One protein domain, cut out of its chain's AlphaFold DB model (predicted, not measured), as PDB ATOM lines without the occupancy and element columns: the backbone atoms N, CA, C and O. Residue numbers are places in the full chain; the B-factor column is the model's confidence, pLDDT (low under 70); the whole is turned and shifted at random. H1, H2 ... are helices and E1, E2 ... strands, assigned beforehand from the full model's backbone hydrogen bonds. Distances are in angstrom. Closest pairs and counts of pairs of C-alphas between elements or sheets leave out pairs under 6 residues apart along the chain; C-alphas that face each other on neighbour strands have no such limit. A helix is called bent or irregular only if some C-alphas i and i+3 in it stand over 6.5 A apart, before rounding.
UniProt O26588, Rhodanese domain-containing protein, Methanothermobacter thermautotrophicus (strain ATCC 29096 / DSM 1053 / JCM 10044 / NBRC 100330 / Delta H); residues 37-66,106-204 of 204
ATOM      1  N   ARG A  37     204.981 160.409 222.457       69.69
ATOM      2  CA  ARG A  37     204.844 158.946 222.551       69.69
ATOM      3  C   ARG A  37     203.494 158.427 222.056       69.69
ATOM      4  O   ARG A  37     203.223 157.243 222.212       69.69
ATOM      5  N   THR A  38     202.652 159.296 221.509       79.62
ATOM      6  CA  THR A  38     201.349 158.937 220.949       79.62
ATOM      7  C   THR A  38     201.345 159.246 219.457       79.62
ATOM      8  O   THR A  38     201.949 160.227 219.011       79.62
ATOM      9  N   VAL A  39     200.683 158.386 218.689       83.75
ATOM     10  CA  VAL A  39     200.468 158.561 217.252       83.75
ATOM     11  C   VAL A  39     198.970 158.688 217.045       83.75
ATOM     12  O   VAL A  39     198.217 157.809 217.453       83.75
ATOM     13  N   GLU A  40     198.554 159.808 216.467       84.12
ATOM     14  CA  GLU A  40     197.155 160.070 216.146       84.12
ATOM     15  C   GLU A  40     196.870 159.574 214.730       84.12
ATOM     16  O   GLU A  40     197.590 159.910 213.784       84.12
ATOM     17  N   VAL A  41     195.832 158.750 214.614       83.56
ATOM     18  CA  VAL A  41     195.288 158.282 213.340       83.56
ATOM     19  C   VAL A  41     194.217 159.274 212.901       83.56
ATOM     20  O   VAL A  41     193.350 159.635 213.695       83.56
ATOM     21  N   VAL A  42     194.287 159.718 211.649       81.00
ATOM     22  CA  VAL A  42     193.397 160.733 211.072       81.00
ATOM     23  C   VAL A  42     192.553 160.094 209.964       81.00
ATOM     24  O   VAL A  42     192.984 159.124 209.337       81.00
ATOM     25  N   ASN A  43     191.357 160.637 209.719       73.81
ATOM     26  CA  ASN A  43     190.478 160.281 208.593       73.81
ATOM     27  C   ASN A  43     190.057 158.803 208.527       73.81
ATOM     28  O   ASN A  43     189.985 158.237 207.442       73.81
ATOM     29  N   HIS A  44     189.804 158.162 209.670       80.56
ATOM     30  CA  HIS A  44     189.353 156.770 209.699       80.56
ATOM     31  C   HIS A  44     188.172 156.564 210.638       80.56
ATOM     32  O   HIS A  44     188.176 157.056 211.769       80.56
ATOM     33  N   ASP A  45     187.204 155.767 210.188       84.25
ATOM     34  CA  ASP A  45     186.064 155.367 211.002       84.25
ATOM     35  C   ASP A  45     186.486 154.350 212.077       84.25
ATOM     36  O   ASP A  45     187.073 153.306 211.759       84.25
ATOM     37  N   PRO A  46     186.165 154.598 213.360       83.56
ATOM     38  CA  PRO A  46     186.561 153.710 214.450       83.56
ATOM     39  C   PRO A  46     185.910 152.325 214.339       83.56
ATOM     40  O   PRO A  46     186.535 151.326 214.696       83.56
ATOM     41  N   GLU A  47     184.690 152.243 213.804       85.56
ATOM     42  CA  GLU A  47     183.979 150.979 213.569       85.56
ATOM     43  C   GLU A  47     184.679 150.116 212.515       85.56
ATOM     44  O   GLU A  47     184.827 148.898 212.671       85.56
ATOM     45  N   TYR A  48     185.171 150.754 211.453       86.06
ATOM     46  CA  TYR A  48     185.915 150.071 210.407       86.06
ATOM     47  C   TYR A  48     187.262 149.562 210.927       86.06
ATOM     48  O   TYR A  48     187.609 148.400 210.716       86.06
ATOM     49  N   ILE A  49     187.983 150.380 211.702       85.94
ATOM     50  CA  ILE A  49     189.221 149.947 212.365       85.94
ATOM     51  C   ILE A  49     188.951 148.753 213.290       85.94
ATOM     52  O   ILE A  49     189.687 147.766 213.256       85.94
ATOM     53  N   TYR A  50     187.891 148.821 214.100       86.00
ATOM     54  CA  TYR A  50     187.528 147.754 215.029       86.00
ATOM     55  C   TYR A  50     187.209 146.449 214.295       86.00
ATOM     56  O   TYR A  50     187.783 145.405 214.601       86.00
ATOM     57  N   SER A  51     186.333 146.495 213.291       86.19
ATOM     58  CA  SER A  51     185.971 145.307 212.515       86.19
ATOM     59  C   SER A  51     187.178 144.707 211.790       86.19
ATOM     60  O   SER A  51     187.373 143.491 211.792       86.19
ATOM     61  N   TYR A  52     188.056 145.542 211.237       87.62
ATOM     62  CA  TYR A  52     189.221 145.071 210.505       87.62
ATOM     63  C   TYR A  52     190.315 144.480 211.415       87.62
ATOM     64  O   TYR A  52     190.828 143.392 211.138       87.62
ATOM     65  N   LEU A  53     190.664 145.153 212.518       86.50
ATOM     66  CA  LEU A  53     191.713 144.688 213.437       86.50
ATOM     67  C   LEU A  53     191.240 143.562 214.358       86.50
ATOM     68  O   LEU A  53     191.987 142.609 214.579       86.50
ATOM     69  N   VAL A  54     190.033 143.671 214.918       86.69
ATOM     70  CA  VAL A  54     189.541 142.761 215.963       86.69
ATOM     71  C   VAL A  54     188.764 141.599 215.358       86.69
ATOM     72  O   VAL A  54     189.117 140.445 215.602       86.69
ATOM     73  N   LEU A  55     187.727 141.877 214.554       86.94
ATOM     74  CA  LEU A  55     186.867 140.815 214.008       86.94
ATOM     75  C   LEU A  55     187.604 140.006 212.939       86.94
ATOM     76  O   LEU A  55     187.621 138.779 212.994       86.94
ATOM     77  N   ASN A  56     188.269 140.692 212.008       86.31
ATOM     78  CA  ASN A  56     188.978 140.036 210.908       86.31
ATOM     79  C   ASN A  56     190.409 139.613 211.277       86.31
ATOM     80  O   ASN A  56     191.045 138.907 210.495       86.31
ATOM     81  N   ARG A  57     190.935 140.042 212.437       85.31
ATOM     82  CA  ARG A  57     192.321 139.793 212.893       85.31
ATOM     83  C   ARG A  57     193.388 140.146 211.850       85.31
ATOM     84  O   ARG A  57     194.462 139.541 211.815       85.31
ATOM     85  N   LYS A  58     193.093 141.114 210.979       87.00
ATOM     86  CA  LYS A  58     194.003 141.545 209.916       87.00
ATOM     87  C   LYS A  58     194.953 142.616 210.437       87.00
ATOM     88  O   LYS A  58     194.648 143.347 211.374       87.00
ATOM     89  N   LYS A  59     196.125 142.703 209.813       88.94
ATOM     90  CA  LYS A  59     197.127 143.740 210.087       88.94
ATOM     91  C   LYS A  59     196.809 145.004 209.281       88.94
ATOM     92  O   LYS A  59     196.431 144.900 208.116       88.94
ATOM     93  N   MET A  60     196.984 146.176 209.880       88.06
ATOM     94  CA  MET A  60     196.819 147.476 209.210       88.06
ATOM     95  C   MET A  60     198.152 148.204 209.152       88.06
ATOM     96  O   MET A  60     198.915 148.142 210.110       88.06
ATOM     97  N   LYS A  61     198.465 148.897 208.058       88.62
ATOM     98  CA  LYS A  61     199.719 149.659 207.954       88.62
ATOM     99  C   LYS A  61     199.534 151.078 208.458       88.62
ATOM    100  O   LYS A  61     198.498 151.667 208.222       88.62
ATOM    101  N   LEU A  62     200.539 151.633 209.125       87.50
ATOM    102  CA  LEU A  62     200.575 153.047 209.495       87.50
ATOM    103  C   LEU A  62     201.348 153.814 208.425       87.50
ATOM    104  O   LEU A  62     202.512 153.495 208.166       87.50
ATOM    105  N   ALA A  63     200.696 154.804 207.824       85.62
ATOM    106  CA  ALA A  63     201.284 155.708 206.850       85.62
ATOM    107  C   ALA A  63     201.438 157.120 207.429       85.62
ATOM    108  O   ALA A  63     200.663 157.533 208.304       85.62
ATOM    109  N   PRO A  64     202.442 157.869 206.953       85.88
ATOM    110  CA  PRO A  64     202.597 159.270 207.302       85.88
ATOM    111  C   PRO A  64     201.430 160.090 206.767       85.88
ATOM    112  O   PRO A  64     200.608 159.623 205.972       85.88
ATOM    113  N   ARG A  65     201.385 161.347 207.199       83.25
ATOM    114  CA  ARG A  65     200.583 162.360 206.537       83.25
ATOM    115  C   ARG A  65     201.000 162.380 205.073       83.25
ATOM    116  O   ARG A  65     202.185 162.512 204.774       83.25
ATOM    117  N   ILE A  66     200.017 162.251 204.191       70.25
ATOM    118  CA  ILE A  66     200.202 162.576 202.786       70.25
ATOM    119  C   ILE A  66     200.460 164.082 202.780       70.25
ATOM    120  O   ILE A  66     199.558 164.886 203.014       70.25
ATOM    121  N   ASP A 106     195.321 144.036 200.202       50.12
ATOM    122  CA  ASP A 106     194.733 145.363 200.344       50.12
ATOM    123  C   ASP A 106     194.994 145.822 201.782       50.12
ATOM    124  O   ASP A 106     194.240 145.561 202.724       50.12
ATOM    125  N   GLU A 107     196.178 146.377 201.991       60.19
ATOM    126  CA  GLU A 107     196.711 146.702 203.287       60.19
ATOM    127  C   GLU A 107     196.008 147.986 203.633       60.19
ATOM    128  O   GLU A 107     196.335 149.060 203.150       60.19
ATOM    129  N   ASN A 108     194.968 147.842 204.433       77.31
ATOM    130  CA  ASN A 108     194.213 148.948 204.961       77.31
ATOM    131  C   ASN A 108     195.185 149.906 205.693       77.31
ATOM    132  O   ASN A 108     195.782 149.540 206.717       77.31
ATOM    133  N   ILE A 109     195.428 151.077 205.095       84.25
ATOM    134  CA  ILE A 109     196.438 152.056 205.511       84.25
ATOM    135  C   ILE A 109     195.803 153.073 206.461       84.25
ATOM    136  O   ILE A 109     194.988 153.886 206.050       84.25
ATOM    137  N   LEU A 110     196.256 153.092 207.712       85.00
ATOM    138  CA  LEU A 110     195.976 154.128 208.700       85.00
ATOM    139  C   LEU A 110     196.826 155.364 208.423       85.00
ATOM    140  O   LEU A 110     198.040 155.354 208.636       85.00
ATOM    141  N   GLN A 111     196.178 156.442 207.998       84.50
ATOM    142  CA  GLN A 111     196.815 157.746 207.849       84.50
ATOM    143  C   GLN A 111     197.077 158.374 209.218       84.50
ATOM    144  O   GLN A 111     196.257 158.275 210.133       84.50
ATOM    145  N   THR A 112     198.215 159.045 209.363       86.75
ATOM    146  CA  THR A 112     198.595 159.744 210.599       86.75
ATOM    147  C   THR A 112     198.861 161.220 210.328       86.75
ATOM    148  O   THR A 112     199.115 161.613 209.197       86.75
ATOM    149  N   ALA A 113     198.820 162.066 211.360       84.44
ATOM    150  CA  ALA A 113     199.073 163.506 211.213       84.44
ATOM    151  C   ALA A 113     200.568 163.878 211.067       84.44
ATOM    152  O   ALA A 113     200.905 165.059 210.976       84.44
ATOM    153  N   LEU A 114     201.476 162.897 211.121       83.94
ATOM    154  CA  LEU A 114     202.918 163.107 211.286       83.94
ATOM    155  C   LEU A 114     203.679 162.933 209.969       83.94
ATOM    156  O   LEU A 114     203.291 162.125 209.132       83.94
ATOM    157  N   THR A 115     204.803 163.638 209.824       86.44
ATOM    158  CA  THR A 115     205.744 163.423 208.711       86.44
ATOM    159  C   THR A 115     206.396 162.044 208.812       86.44
ATOM    160  O   THR A 115     206.496 161.482 209.905       86.44
ATOM    161  N   GLU A 116     206.901 161.505 207.700       85.56
ATOM    162  CA  GLU A 116     207.491 160.156 207.666       85.56
ATOM    163  C   GLU A 116     208.637 159.981 208.670       85.56
ATOM    164  O   GLU A 116     208.658 159.027 209.450       85.56
ATOM    165  N   ALA A 117     209.564 160.940 208.728       84.25
ATOM    166  CA  ALA A 117     210.696 160.870 209.647       84.25
ATOM    167  C   ALA A 117     210.253 160.873 211.123       84.25
ATOM    168  O   ALA A 117     210.809 160.137 211.944       84.25
ATOM    169  N   GLU A 118     209.253 161.686 211.470       85.31
ATOM    170  CA  GLU A 118     208.745 161.774 212.838       85.31
ATOM    171  C   GLU A 118     207.910 160.542 213.202       85.31
ATOM    172  O   GLU A 118     208.081 159.976 214.285       85.31
ATOM    173  N   LEU A 119     207.065 160.074 212.280       86.62
ATOM    174  CA  LEU A 119     206.280 158.858 212.440       86.62
ATOM    175  C   LEU A 119     207.193 157.657 212.701       86.62
ATOM    176  O   LEU A 119     207.014 156.949 213.693       86.62
ATOM    177  N   GLN A 120     208.214 157.456 211.863       86.12
ATOM    178  CA  GLN A 120     209.156 156.350 212.018       86.12
ATOM    179  C   GLN A 120     209.898 156.403 213.357       86.12
ATOM    180  O   GLN A 120     210.021 155.376 214.028       86.12
ATOM    181  N   ARG A 121     210.364 157.588 213.777       86.81
ATOM    182  CA  ARG A 121     211.043 157.770 215.072       86.81
ATOM    183  C   ARG A 121     210.125 157.434 216.242       86.81
ATOM    184  O   ARG A 121     210.531 156.690 217.139       86.81
ATOM    185  N   ARG A 122     208.888 157.941 216.234       88.69
ATOM    186  CA  ARG A 122     207.912 157.669 217.299       88.69
ATOM    187  C   ARG A 122     207.534 156.198 217.348       88.69
ATOM    188  O   ARG A 122     207.588 155.607 218.424       88.69
ATOM    189  N   LEU A 123     207.209 155.588 216.210       88.56
ATOM    190  CA  LEU A 123     206.838 154.173 216.145       88.56
ATOM    191  C   LEU A 123     207.988 153.258 216.559       88.56
ATOM    192  O   LEU A 123     207.753 152.290 217.280       88.56
ATOM    193  N   PHE A 124     209.227 153.589 216.192       88.12
ATOM    194  CA  PHE A 124     210.405 152.867 216.668       88.12
ATOM    195  C   PHE A 124     210.525 152.924 218.195       88.12
ATOM    196  O   PHE A 124     210.649 151.886 218.842       88.12
ATOM    197  N   TYR A 125     210.426 154.121 218.784       88.88
ATOM    198  CA  TYR A 125     210.502 154.287 220.235       88.88
ATOM    199  C   TYR A 125     209.367 153.554 220.967       88.88
ATOM    200  O   TYR A 125     209.604 152.872 221.966       88.88
ATOM    201  N   ILE A 126     208.136 153.666 220.459       89.44
ATOM    202  CA  ILE A 126     206.956 152.991 221.011       89.44
ATOM    203  C   ILE A 126     207.134 151.471 220.939       89.44
ATOM    204  O   ILE A 126     206.931 150.789 221.941       89.44
ATOM    205  N   ASN A 127     207.564 150.944 219.789       89.44
ATOM    206  CA  ASN A 127     207.777 149.513 219.597       89.44
ATOM    207  C   ASN A 127     208.867 148.966 220.520       89.44
ATOM    208  O   ASN A 127     208.654 147.944 221.171       89.44
ATOM    209  N   GLN A 128     210.003 149.660 220.615       88.81
ATOM    210  CA  GLN A 128     211.102 149.253 221.484       88.81
ATOM    211  C   GLN A 128     210.649 149.209 222.945       88.81
ATOM    212  O   GLN A 128     210.871 148.215 223.627       88.81
ATOM    213  N   ARG A 129     209.950 150.250 223.411       89.56
ATOM    214  CA  ARG A 129     209.456 150.314 224.788       89.56
ATOM    215  C   ARG A 129     208.410 149.239 225.084       89.56
ATOM    216  O   ARG A 129     208.462 148.636 226.151       89.56
ATOM    217  N   ALA A 130     207.487 148.991 224.155       88.12
ATOM    218  CA  ALA A 130     206.483 147.939 224.296       88.12
ATOM    219  C   ALA A 130     207.138 146.553 224.382       88.12
ATOM    220  O   ALA A 130     206.822 145.784 225.284       88.12
ATOM    221  N   ARG A 131     208.112 146.263 223.508       89.25
ATOM    222  CA  ARG A 131     208.870 145.003 223.535       89.25
ATOM    223  C   ARG A 131     209.656 144.827 224.828       89.25
ATOM    224  O   ARG A 131     209.595 143.755 225.414       89.25
ATOM    225  N   THR A 132     210.347 145.871 225.281       89.88
ATOM    226  CA  THR A 132     211.088 145.839 226.547       89.88
ATOM    227  C   THR A 132     210.155 145.566 227.728       89.88
ATOM    228  O   THR A 132     210.450 144.684 228.524       89.88
ATOM    229  N   MET A 133     208.990 146.222 227.812       90.06
ATOM    230  CA  MET A 133     208.034 145.964 228.901       90.06
ATOM    231  C   MET A 133     207.479 144.538 228.879       90.06
ATOM    232  O   MET A 133     207.383 143.908 229.930       90.06
ATOM    233  N   ILE A 134     207.171 144.002 227.695       88.06
ATOM    234  CA  ILE A 134     206.718 142.613 227.561       88.06
ATOM    235  C   ILE A 134     207.824 141.640 228.000       88.06
ATOM    236  O   ILE A 134     207.537 140.670 228.690       88.06
ATOM    237  N   GLN A 135     209.085 141.896 227.642       89.88
ATOM    238  CA  GLN A 135     210.217 141.036 228.010       89.88
ATOM    239  C   GLN A 135     210.557 141.092 229.505       89.88
ATOM    240  O   GLN A 135     210.876 140.063 230.092       89.88
ATOM    241  N   GLU A 136     210.506 142.277 230.114       92.81
ATOM    242  CA  GLU A 136     210.901 142.478 231.513       92.81
ATOM    243  C   GLU A 136     209.783 142.152 232.505       92.81
ATOM    244  O   GLU A 136     210.048 141.626 233.583       92.81
ATOM    245  N   GLN A 137     208.539 142.498 232.168       86.81
ATOM    246  CA  GLN A 137     207.415 142.477 233.110       86.81
ATOM    247  C   GLN A 137     206.263 141.579 232.643       86.81
ATOM    248  O   GLN A 137     205.329 141.342 233.404       86.81
ATOM    249  N   GLY A 138     206.319 141.055 231.414       85.56
ATOM    250  CA  GLY A 138     205.358 140.076 230.909       85.56
ATOM    251  C   GLY A 138     203.997 140.640 230.497       85.56
ATOM    252  O   GLY A 138     203.107 139.851 230.195       85.56
ATOM    253  N   TYR A 139     203.803 141.965 230.469       83.31
ATOM    254  CA  TYR A 139     202.523 142.578 230.092       83.31
ATOM    255  C   TYR A 139     202.655 143.614 228.971       83.31
ATOM    256  O   TYR A 139     203.692 144.261 228.800       83.31
ATOM    257  N   ASN A 140     201.575 143.774 228.199       83.00
ATOM    258  CA  ASN A 140     201.507 144.725 227.096       83.00
ATOM    259  C   ASN A 140     201.119 146.126 227.601       83.00
ATOM    260  O   ASN A 140     200.151 146.301 228.343       83.00
ATOM    261  N   ILE A 141     201.883 147.132 227.182       86.00
ATOM    262  CA  ILE A 141     201.617 148.551 227.472       86.00
ATOM    263  C   ILE A 141     201.112 149.326 226.255       86.00
ATOM    264  O   ILE A 141     200.869 150.530 226.354       86.00
ATOM    265  N   LEU A 142     201.028 148.675 225.096       88.69
ATOM    266  CA  LEU A 142     200.641 149.306 223.851       88.69
ATOM    267  C   LEU A 142     199.162 149.057 223.571       88.69
ATOM    268  O   LEU A 142     198.730 147.929 223.339       88.69
ATOM    269  N   TYR A 143     198.408 150.149 223.546       89.50
ATOM    270  CA  TYR A 143     196.974 150.138 223.308       89.50
ATOM    271  C   TYR A 143     196.626 151.110 222.185       89.50
ATOM    272  O   TYR A 143     197.159 152.220 222.116       89.50
ATOM    273  N   LEU A 144     195.706 150.691 221.325       89.19
ATOM    274  CA  LEU A 144     194.995 151.545 220.393       89.19
ATOM    275  C   LEU A 144     193.734 152.059 221.088       89.19
ATOM    276  O   LEU A 144     192.865 151.275 221.463       89.19
ATOM    277  N   ALA A 145     193.635 153.374 221.244       89.50
ATOM    278  CA  ALA A 145     192.415 154.012 221.714       89.50
ATOM    279  C   ALA A 145     191.449 154.224 220.542       89.50
ATOM    280  O   ALA A 145     191.806 154.865 219.554       89.50
ATOM    281  N   LEU A 146     190.229 153.708 220.668       86.38
ATOM    282  CA  LEU A 146     189.136 153.931 219.730       86.38
ATOM    283  C   LEU A 146     188.107 154.856 220.378       86.38
ATOM    284  O   LEU A 146     187.487 154.509 221.386       86.38
ATOM    285  N   GLY A 147     187.938 156.030 219.771       83.62
ATOM    286  CA  GLY A 147     187.044 157.076 220.257       83.62
ATOM    287  C   GLY A 147     187.561 157.774 221.517       83.62
ATOM    288  O   GLY A 147     188.192 157.172 222.387       83.62
ATOM    289  N   PHE A 148     187.262 159.065 221.619       84.56
ATOM    290  CA  PHE A 148     187.561 159.873 222.794       84.56
ATOM    291  C   PHE A 148     186.302 160.614 223.231       84.56
ATOM    292  O   PHE A 148     185.588 161.175 222.404       84.56
ATOM    293  N   LEU A 149     186.038 160.614 224.535       82.25
ATOM    294  CA  LEU A 149     185.062 161.496 225.154       82.25
ATOM    295  C   LEU A 149     185.762 162.797 225.519       82.25
ATOM    296  O   LEU A 149     186.745 162.766 226.258       82.25
ATOM    297  N   GLU A 150     185.242 163.919 225.035       83.06
ATOM    298  CA  GLU A 150     185.733 165.244 225.393       83.06
ATOM    299  C   GLU A 150     184.715 165.959 226.280       83.06
ATOM    300  O   GLU A 150     183.520 165.964 225.986       83.06
ATOM    301  N   TRP A 151     185.168 166.571 227.373       81.88
ATOM    302  CA  TRP A 151     184.314 167.401 228.222       81.88
ATOM    303  C   TRP A 151     185.089 168.573 228.812       81.88
ATOM    304  O   TRP A 151     186.316 168.560 228.933       81.88
ATOM    305  N   ARG A 152     184.347 169.611 229.195       79.81
ATOM    306  CA  ARG A 152     184.874 170.790 229.878       79.81
ATOM    307  C   ARG A 152     184.279 170.850 231.274       79.81
ATOM    308  O   ARG A 152     183.094 170.602 231.449       79.81
ATOM    309  N   THR A 153     185.111 171.170 232.255       75.50
ATOM    310  CA  THR A 153     184.641 171.457 233.616       75.50
ATOM    311  C   THR A 153     184.435 172.960 233.754       75.50
ATOM    312  O   THR A 153     185.257 173.738 233.267       75.50
ATOM    313  N   GLU A 154     183.338 173.377 234.381       72.81
ATOM    314  CA  GLU A 154     183.091 174.795 234.643       72.81
ATOM    315  C   GLU A 154     184.235 175.388 235.477       72.81
ATOM    316  O   GLU A 154     184.639 174.828 236.495       72.81
ATOM    317  N   GLY A 155     184.796 176.508 235.015       70.31
ATOM    318  CA  GLY A 155     185.924 177.180 235.666       70.31
ATOM    319  C   GLY A 155     187.318 176.744 235.199       70.31
ATOM    320  O   GLY A 155     188.284 177.430 235.525       70.31
ATOM    321  N   GLU A 156     187.447 175.687 234.388       72.94
ATOM    322  CA  GLU A 156     188.723 175.302 233.770       72.94
ATOM    323  C   GLU A 156     188.721 175.553 232.251       72.94
ATOM    324  O   GLU A 156     187.786 175.150 231.552       72.94
ATOM    325  N   PRO A 157     189.773 176.192 231.700       69.69
ATOM    326  CA  PRO A 157     189.888 176.398 230.257       69.69
ATOM    327  C   PRO A 157     190.278 175.117 229.498       69.69
ATOM    328  O   PRO A 157     190.041 175.027 228.292       69.69
ATOM    329  N   ASP A 158     190.857 174.129 230.185       75.56
ATOM    330  CA  ASP A 158     191.381 172.911 229.569       75.56
ATOM    331  C   ASP A 158     190.255 171.931 229.194       75.56
ATOM    332  O   ASP A 158     189.426 171.541 230.019       75.56
ATOM    333  N   ILE A 159     190.253 171.492 227.931       78.06
ATOM    334  CA  ILE A 159     189.382 170.413 227.447       78.06
ATOM    335  C   ILE A 159     189.972 169.081 227.911       78.06
ATOM    336  O   ILE A 159     191.129 168.760 227.624       78.06
ATOM    337  N   ARG A 160     189.168 168.296 228.630       80.06
ATOM    338  CA  ARG A 160     189.543 166.964 229.106       80.06
ATOM    339  C   ARG A 160     189.120 165.931 228.083       80.06
ATOM    340  O   ARG A 160     188.063 166.068 227.475       80.06
ATOM    341  N   ARG A 161     189.963 164.916 227.889       79.44
ATOM    342  CA  ARG A 161     189.749 163.855 226.903       79.44
ATOM    343  C   ARG A 161     190.035 162.501 227.517       79.44
ATOM    344  O   ARG A 161     191.067 162.339 228.162       79.44
ATOM    345  N   ALA A 162     189.172 161.528 227.275       83.19
ATOM    346  CA  ALA A 162     189.355 160.163 227.750       83.19
ATOM    347  C   ALA A 162     189.064 159.156 226.639       83.19
ATOM    348  O   ALA A 162     188.037 159.286 225.975       83.19
ATOM    349  N   PRO A 163     189.919 158.141 226.434       84.44
ATOM    350  CA  PRO A 163     189.636 157.080 225.480       84.44
ATOM    351  C   PRO A 163     188.414 156.272 225.930       84.44
ATOM    352  O   PRO A 163     188.263 155.996 227.122       84.44
ATOM    353  N   LEU A 164     187.553 155.883 224.989       83.50
ATOM    354  CA  LEU A 164     186.368 155.066 225.277       83.50
ATOM    355  C   LEU A 164     186.724 153.578 225.336       83.50
ATOM    356  O   LEU A 164     186.436 152.892 226.322       83.50
ATOM    357  N   VAL A 165     187.385 153.100 224.282       86.06
ATOM    358  CA  VAL A 165     187.765 151.698 224.104       86.06
ATOM    359  C   VAL A 165     189.269 151.607 223.881       86.06
ATOM    360  O   VAL A 165     189.839 152.375 223.110       86.06
ATOM    361  N   LEU A 166     189.918 150.661 224.550       88.19
ATOM    362  CA  LEU A 166     191.343 150.379 224.451       88.19
ATOM    363  C   LEU A 166     191.534 148.964 223.923       88.19
ATOM    364  O   LEU A 166     191.224 147.981 224.594       88.19
ATOM    365  N   VAL A 167     192.074 148.867 222.717       89.25
ATOM    366  CA  VAL A 167     192.403 147.596 222.081       89.25
ATOM    367  C   VAL A 167     193.896 147.334 222.285       89.25
ATOM    368  O   VAL A 167     194.708 148.147 221.839       89.25
ATOM    369  N   PRO A 168     194.299 146.244 222.954       90.00
ATOM    370  CA  PRO A 168     195.708 145.898 223.108       90.00
ATOM    371  C   PRO A 168     196.297 145.501 221.753       90.00
ATOM    372  O   PRO A 168     195.793 144.625 221.059       90.00
ATOM    373  N   VAL A 169     197.352 146.180 221.321       90.94
ATOM    374  CA  VAL A 169     197.906 145.997 219.974       90.94
ATOM    375  C   VAL A 169     199.405 145.776 220.031       90.94
ATOM    376  O   VAL A 169     200.088 146.171 220.975       90.94
ATOM    377  N   SER A 170     199.927 145.144 218.991       89.25
ATOM    378  CA  SER A 170     201.344 144.961 218.750       89.25
ATOM    379  C   SER A 170     201.744 145.653 217.449       89.25
ATOM    380  O   SER A 170     200.964 145.790 216.503       89.25
ATOM    381  N   LEU A 171     202.984 146.137 217.426       90.31
ATOM    382  CA  LEU A 171     203.589 146.749 216.250       90.31
ATOM    383  C   LEU A 171     204.602 145.777 215.644       90.31
ATOM    384  O   LEU A 171     205.517 145.290 216.318       90.31
ATOM    385  N   GLU A 172     204.459 145.541 214.349       87.88
ATOM    386  CA  GLU A 172     205.335 144.703 213.543       87.88
ATOM    387  C   GLU A 172     205.973 145.532 212.432       87.88
ATOM    388  O   GLU A 172     205.398 146.494 211.925       87.88
ATOM    389  N   ARG A 173     207.190 145.161 212.040       85.56
ATOM    390  CA  ARG A 173     207.905 145.797 210.935       85.56
ATOM    391  C   ARG A 173     208.597 144.717 210.120       85.56
ATOM    392  O   ARG A 173     209.284 143.877 210.696       85.56
ATOM    393  N   ARG A 174     208.429 144.743 208.792       76.62
ATOM    394  CA  ARG A 174     209.022 143.736 207.892       76.62
ATOM    395  C   ARG A 174     210.512 143.989 207.649       76.62
ATOM    396  O   ARG A 174     211.279 143.036 207.614       76.62
ATOM    397  N   ARG A 175     210.933 145.250 207.480       78.12
ATOM    398  CA  ARG A 175     212.343 145.626 207.246       78.12
ATOM    399  C   ARG A 175     212.686 146.956 207.908       78.12
ATOM    400  O   ARG A 175     211.814 147.796 208.095       78.12
ATOM    401  N   ALA A 176     213.962 147.182 208.215       70.31
ATOM    402  CA  ALA A 176     214.434 148.527 208.536       70.31
ATOM    403  C   ALA A 176     214.137 149.461 207.344       70.31
ATOM    404  O   ALA A 176     214.337 149.080 206.197       70.31
ATOM    405  N   GLY A 177     213.578 150.637 207.610       68.38
ATOM    406  CA  GLY A 177     213.032 151.550 206.595       68.38
ATOM    407  C   GLY A 177     211.571 151.303 206.181       68.38
ATOM    408  O   GLY A 177     210.956 152.223 205.665       68.38
ATOM    409  N   SER A 178     210.963 150.137 206.452       79.06
ATOM    410  CA  SER A 178     209.564 149.889 206.050       79.06
ATOM    411  C   SER A 178     208.553 150.568 206.976       79.06
ATOM    412  O   SER A 178     208.869 150.837 208.141       79.06
ATOM    413  N   SER A 179     207.319 150.735 206.493       82.56
ATOM    414  CA  SER A 179     206.172 151.093 207.330       82.56
ATOM    415  C   SER A 179     205.941 150.045 208.423       82.56
ATOM    416  O   SER A 179     206.321 148.870 208.292       82.56
ATOM    417  N   PHE A 180     205.366 150.495 209.537       87.81
ATOM    418  CA  PHE A 180     204.948 149.619 210.624       87.81
ATOM    419  C   PHE A 180     203.527 149.129 210.369       87.81
ATOM    420  O   PHE A 180     202.680 149.867 209.866       87.81
ATOM    421  N   SER A 181     203.267 147.890 210.757       89.94
ATOM    422  CA  SER A 181     201.939 147.297 210.750       89.94
ATOM    423  C   SER A 181     201.453 147.098 212.179       89.94
ATOM    424  O   SER A 181     202.200 146.646 213.044       89.94
ATOM    425  N   LEU A 182     200.199 147.447 212.417       90.62
ATOM    426  CA  LEU A 182     199.478 147.234 213.655       90.62
ATOM    427  C   LEU A 182     198.731 145.903 213.584       90.62
ATOM    428  O   LEU A 182     198.076 145.615 212.580       90.62
ATOM    429  N   ARG A 183     198.806 145.113 214.653       90.62
ATOM    430  CA  ARG A 183     198.063 143.860 214.817       90.62
ATOM    431  C   ARG A 183     197.412 143.838 216.197       90.62
ATOM    432  O   ARG A 183     198.007 144.305 217.161       90.62
ATOM    433  N   TRP A 184     196.209 143.284 216.307       90.25
ATOM    434  CA  TRP A 184     195.632 142.950 217.611       90.25
ATOM    435  C   TRP A 184     196.409 141.786 218.244       90.25
ATOM    436  O   TRP A 184     196.713 140.804 217.563       90.25
ATOM    437  N   ASP A 185     196.762 141.890 219.528       85.94
ATOM    438  CA  ASP A 185     197.543 140.850 220.217       85.94
ATOM    439  C   ASP A 185     196.695 139.644 220.672       85.94
ATOM    440  O   ASP A 185     197.242 138.626 221.089       85.94
ATOM    441  N   GLY A 186     195.366 139.733 220.536       83.69
ATOM    442  CA  GLY A 186     194.419 138.698 220.954       83.69
ATOM    443  C   GLY A 186     193.964 138.816 222.411       83.69
ATOM    444  O   GLY A 186     193.114 138.034 222.833       83.69
ATOM    445  N   SER A 187     194.505 139.774 223.166       85.69
ATOM    446  CA  SER A 187     194.127 140.046 224.551       85.69
ATOM    447  C   SER A 187     192.781 140.770 224.634       85.69
ATOM    448  O   SER A 187     192.276 141.333 223.657       85.69
ATOM    449  N   GLU A 188     192.195 140.761 225.831       85.31
ATOM    450  CA  GLU A 188     190.889 141.358 226.096       85.31
ATOM    451  C   GLU A 188     190.869 142.868 225.826       85.31
ATOM    452  O   GLU A 188     191.801 143.606 226.150       85.31
ATOM    453  N   ILE A 189     189.779 143.325 225.214       86.62
ATOM    454  CA  ILE A 189     189.560 144.735 224.900       86.62
ATOM    455  C   ILE A 189     189.012 145.417 226.141       86.62
ATOM    456  O   ILE A 189     188.001 144.999 226.700       86.62
ATOM    457  N   ILE A 190     189.671 146.492 226.551       83.81
ATOM    458  CA  ILE A 190     189.371 147.175 227.801       83.81
ATOM    459  C   ILE A 190     188.512 148.394 227.490       83.81
ATOM    460  O   ILE A 190     188.890 149.257 226.701       83.81
ATOM    461  N   THR A 191     187.361 148.509 228.140       81.56
ATOM    462  CA  THR A 191     186.604 149.765 228.173       81.56
ATOM    463  C   THR A 191     187.048 150.601 229.360       81.56
ATOM    464  O   THR A 191     187.350 150.066 230.429       81.56
ATOM    465  N   ASN A 192     187.053 151.919 229.208       77.62
ATOM    466  CA  ASN A 192     187.467 152.816 230.276       77.62
ATOM    467  C   ASN A 192     186.465 152.816 231.448       77.62
ATOM    468  O   ASN A 192     185.480 153.553 231.453       77.62
ATOM    469  N   MET A 193     186.722 151.984 232.460       67.94
ATOM    470  CA  MET A 193     185.889 151.902 233.667       67.94
ATOM    471  C   MET A 193     185.951 153.181 234.513       67.94
ATOM    472  O   MET A 193     184.973 153.525 235.175       67.94
ATOM    473  N   SER A 194     187.065 153.918 234.475       64.81
ATOM    474  CA  SER A 194     187.197 155.188 235.197       64.81
ATOM    475  C   SER A 194     186.189 156.225 234.697       64.81
ATOM    476  O   SER A 194     185.631 156.957 235.512       64.81
ATOM    477  N   LEU A 195     185.889 156.242 233.391       61.50
ATOM    478  CA  LEU A 195     184.825 157.086 232.839       61.50
ATOM    479  C   LEU A 195     183.454 156.757 233.438       61.50
ATOM    480  O   LEU A 195     182.726 157.672 233.824       61.50
ATOM    481  N   GLN A 196     183.116 155.469 233.561       64.50
ATOM    482  CA  GLN A 196     181.848 155.040 234.165       64.50
ATOM    483  C   GLN A 196     181.738 155.511 235.619       64.50
ATOM    484  O   GLN A 196     180.694 156.026 236.017       64.50
ATOM    485  N   ALA A 197     182.827 155.410 236.385       60.53
ATOM    486  CA  ALA A 197     182.872 155.887 237.764       60.53
ATOM    487  C   ALA A 197     182.703 157.416 237.859       60.53
ATOM    488  O   ALA A 197     181.916 157.894 238.674       60.53
ATOM    489  N   THR A 198     183.365 158.200 236.994       59.81
ATOM    490  CA  THR A 198     183.184 159.666 236.973       59.81
ATOM    491  C   THR A 198     181.787 160.096 236.529       59.81
ATOM    492  O   THR A 198     181.253 161.054 237.077       59.81
ATOM    493  N   ALA A 199     181.169 159.391 235.578       61.00
ATOM    494  CA  ALA A 199     179.816 159.703 235.121       61.00
ATOM    495  C   ALA A 199     178.760 159.420 236.203       61.00
ATOM    496  O   ALA A 199     177.775 160.144 236.299       61.00
ATOM    497  N   GLN A 200     178.978 158.401 237.040       56.38
ATOM    498  CA  GLN A 200     178.100 158.087 238.172       56.38
ATOM    499  C   GLN A 200     178.344 159.006 239.381       56.38
ATOM    500  O   GLN A 200     177.396 159.349 240.079       56.38
ATOM    501  N   GLY A 201     179.588 159.441 239.613       52.00
ATOM    502  CA  GLY A 201     179.947 160.362 240.701       52.00
ATOM    503  C   GLY A 201     179.752 161.853 240.390       52.00
ATOM    504  O   GLY A 201     179.793 162.671 241.303       52.00
ATOM    505  N   GLY A 202     179.552 162.216 239.119       49.41
ATOM    506  CA  GLY A 202     179.297 163.587 238.659       49.41
ATOM    507  C   GLY A 202     177.817 163.985 238.622       49.41
ATOM    508  O   GLY A 202     177.496 165.061 238.130       49.41
ATOM    509  N   GLY A 203     176.919 163.121 239.104       40.41
ATOM    510  CA  GLY A 203     175.500 163.423 239.280       40.41
ATOM    511  C   GLY A 203     175.227 164.085 240.630       40.41
ATOM    512  O   GLY A 203     174.687 163.433 241.518       40.41
ATOM    513  N   CYS A 204     175.600 165.356 240.764       33.62
ATOM    514  CA  CYS A 204     175.095 166.280 241.781       33.62
ATOM    515  C   CYS A 204     174.808 167.624 241.115       33.62
ATOM    516  O   CYS A 204     175.711 168.115 240.402       33.62
TER     517      CYS A 204
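This is residues 37 to 66 and 106 to 204 of the 204 residues of the protein "Rhodanese domain-containing protein" of Methanothermobacter thermautotrophicus (strain ATCC 29096 / DSM 1053 / JCM 10044 / NBRC 100330 / Delta H) (UniProt O26588). A strongly twisted sheet of five strands, curled like part of a barrel, has the long helix H2 across one face and the short helix H1 on the other. The bent hairpin of E3 and E4 reaches outward, its turn at residues 153 to 158 standing free, and residues 197 to 204, with most of H3, stick out as a tail. The 129 printed residues, mixed in class, run H1 E1 E2 H2 E3 E4 E5 H3; the mixed sheet has the order E2 E1 E5 E4 E3. The whole is elongated, 55 by 34 by 29 A, and only just compact, close to loose, with a radius of gyration of the C-alphas of 16.3 A.

H1, residues 46 to 55, begins at C-alpha 46 (186.561, 153.710, 214.450). E1 is residues 60 to 63 and E2 109 to 111. H2, residues 116 to 137, is 31.0 A long. E3, residues 143 to 152, spans 24.8 A; E4, 159 to 173, spans 35.0 A. E5 is residues 180 to 184; H3, 193 to 201, ends at C-alpha 201 (179.947, 160.362, 240.701).

E2 and E1 are parallel (N 110 to O 61, 2.7 A). E1 and E5 are antiparallel, with N 62 and O 180 2.9 A apart. The meander E3 E4 E5, each strand the antiparallel neighbour of the one before, has N 172 and O 181 at 2.8 A and N 146 and O 165 at 2.8 A. E3 bends by 68 degrees at residue 146, E4 by 76 degrees at residue 165. H2 runs across the strands, at 82 degrees to E4 on the local plane; the closest C-alphas are those of Asn 127 and Leu 171, 6.0 A. H1 is on the opposite face, its height over the sheet 7.9 A; its Leu 53 and Trp 184 of E5 have C-alphas 6.0 A apart. The closest C-alphas of H3 and E4 are those of Leu 195 and Ala 162, 7.5 A. In H1, H2 and H3 every O i to N i+4 pair is within hydrogen-bond range.

The C-alphas of Arg 175 and Cys 204 are the farthest apart, 54.8 A. Residues 67 to 105 are not printed; C-alphas 66 and 106 are 18.2 A apart across this cut. Of the links printed whole, none is long. The mean pLDDT of the printed part is 81.3; residues 193 to 204 are among those under 70.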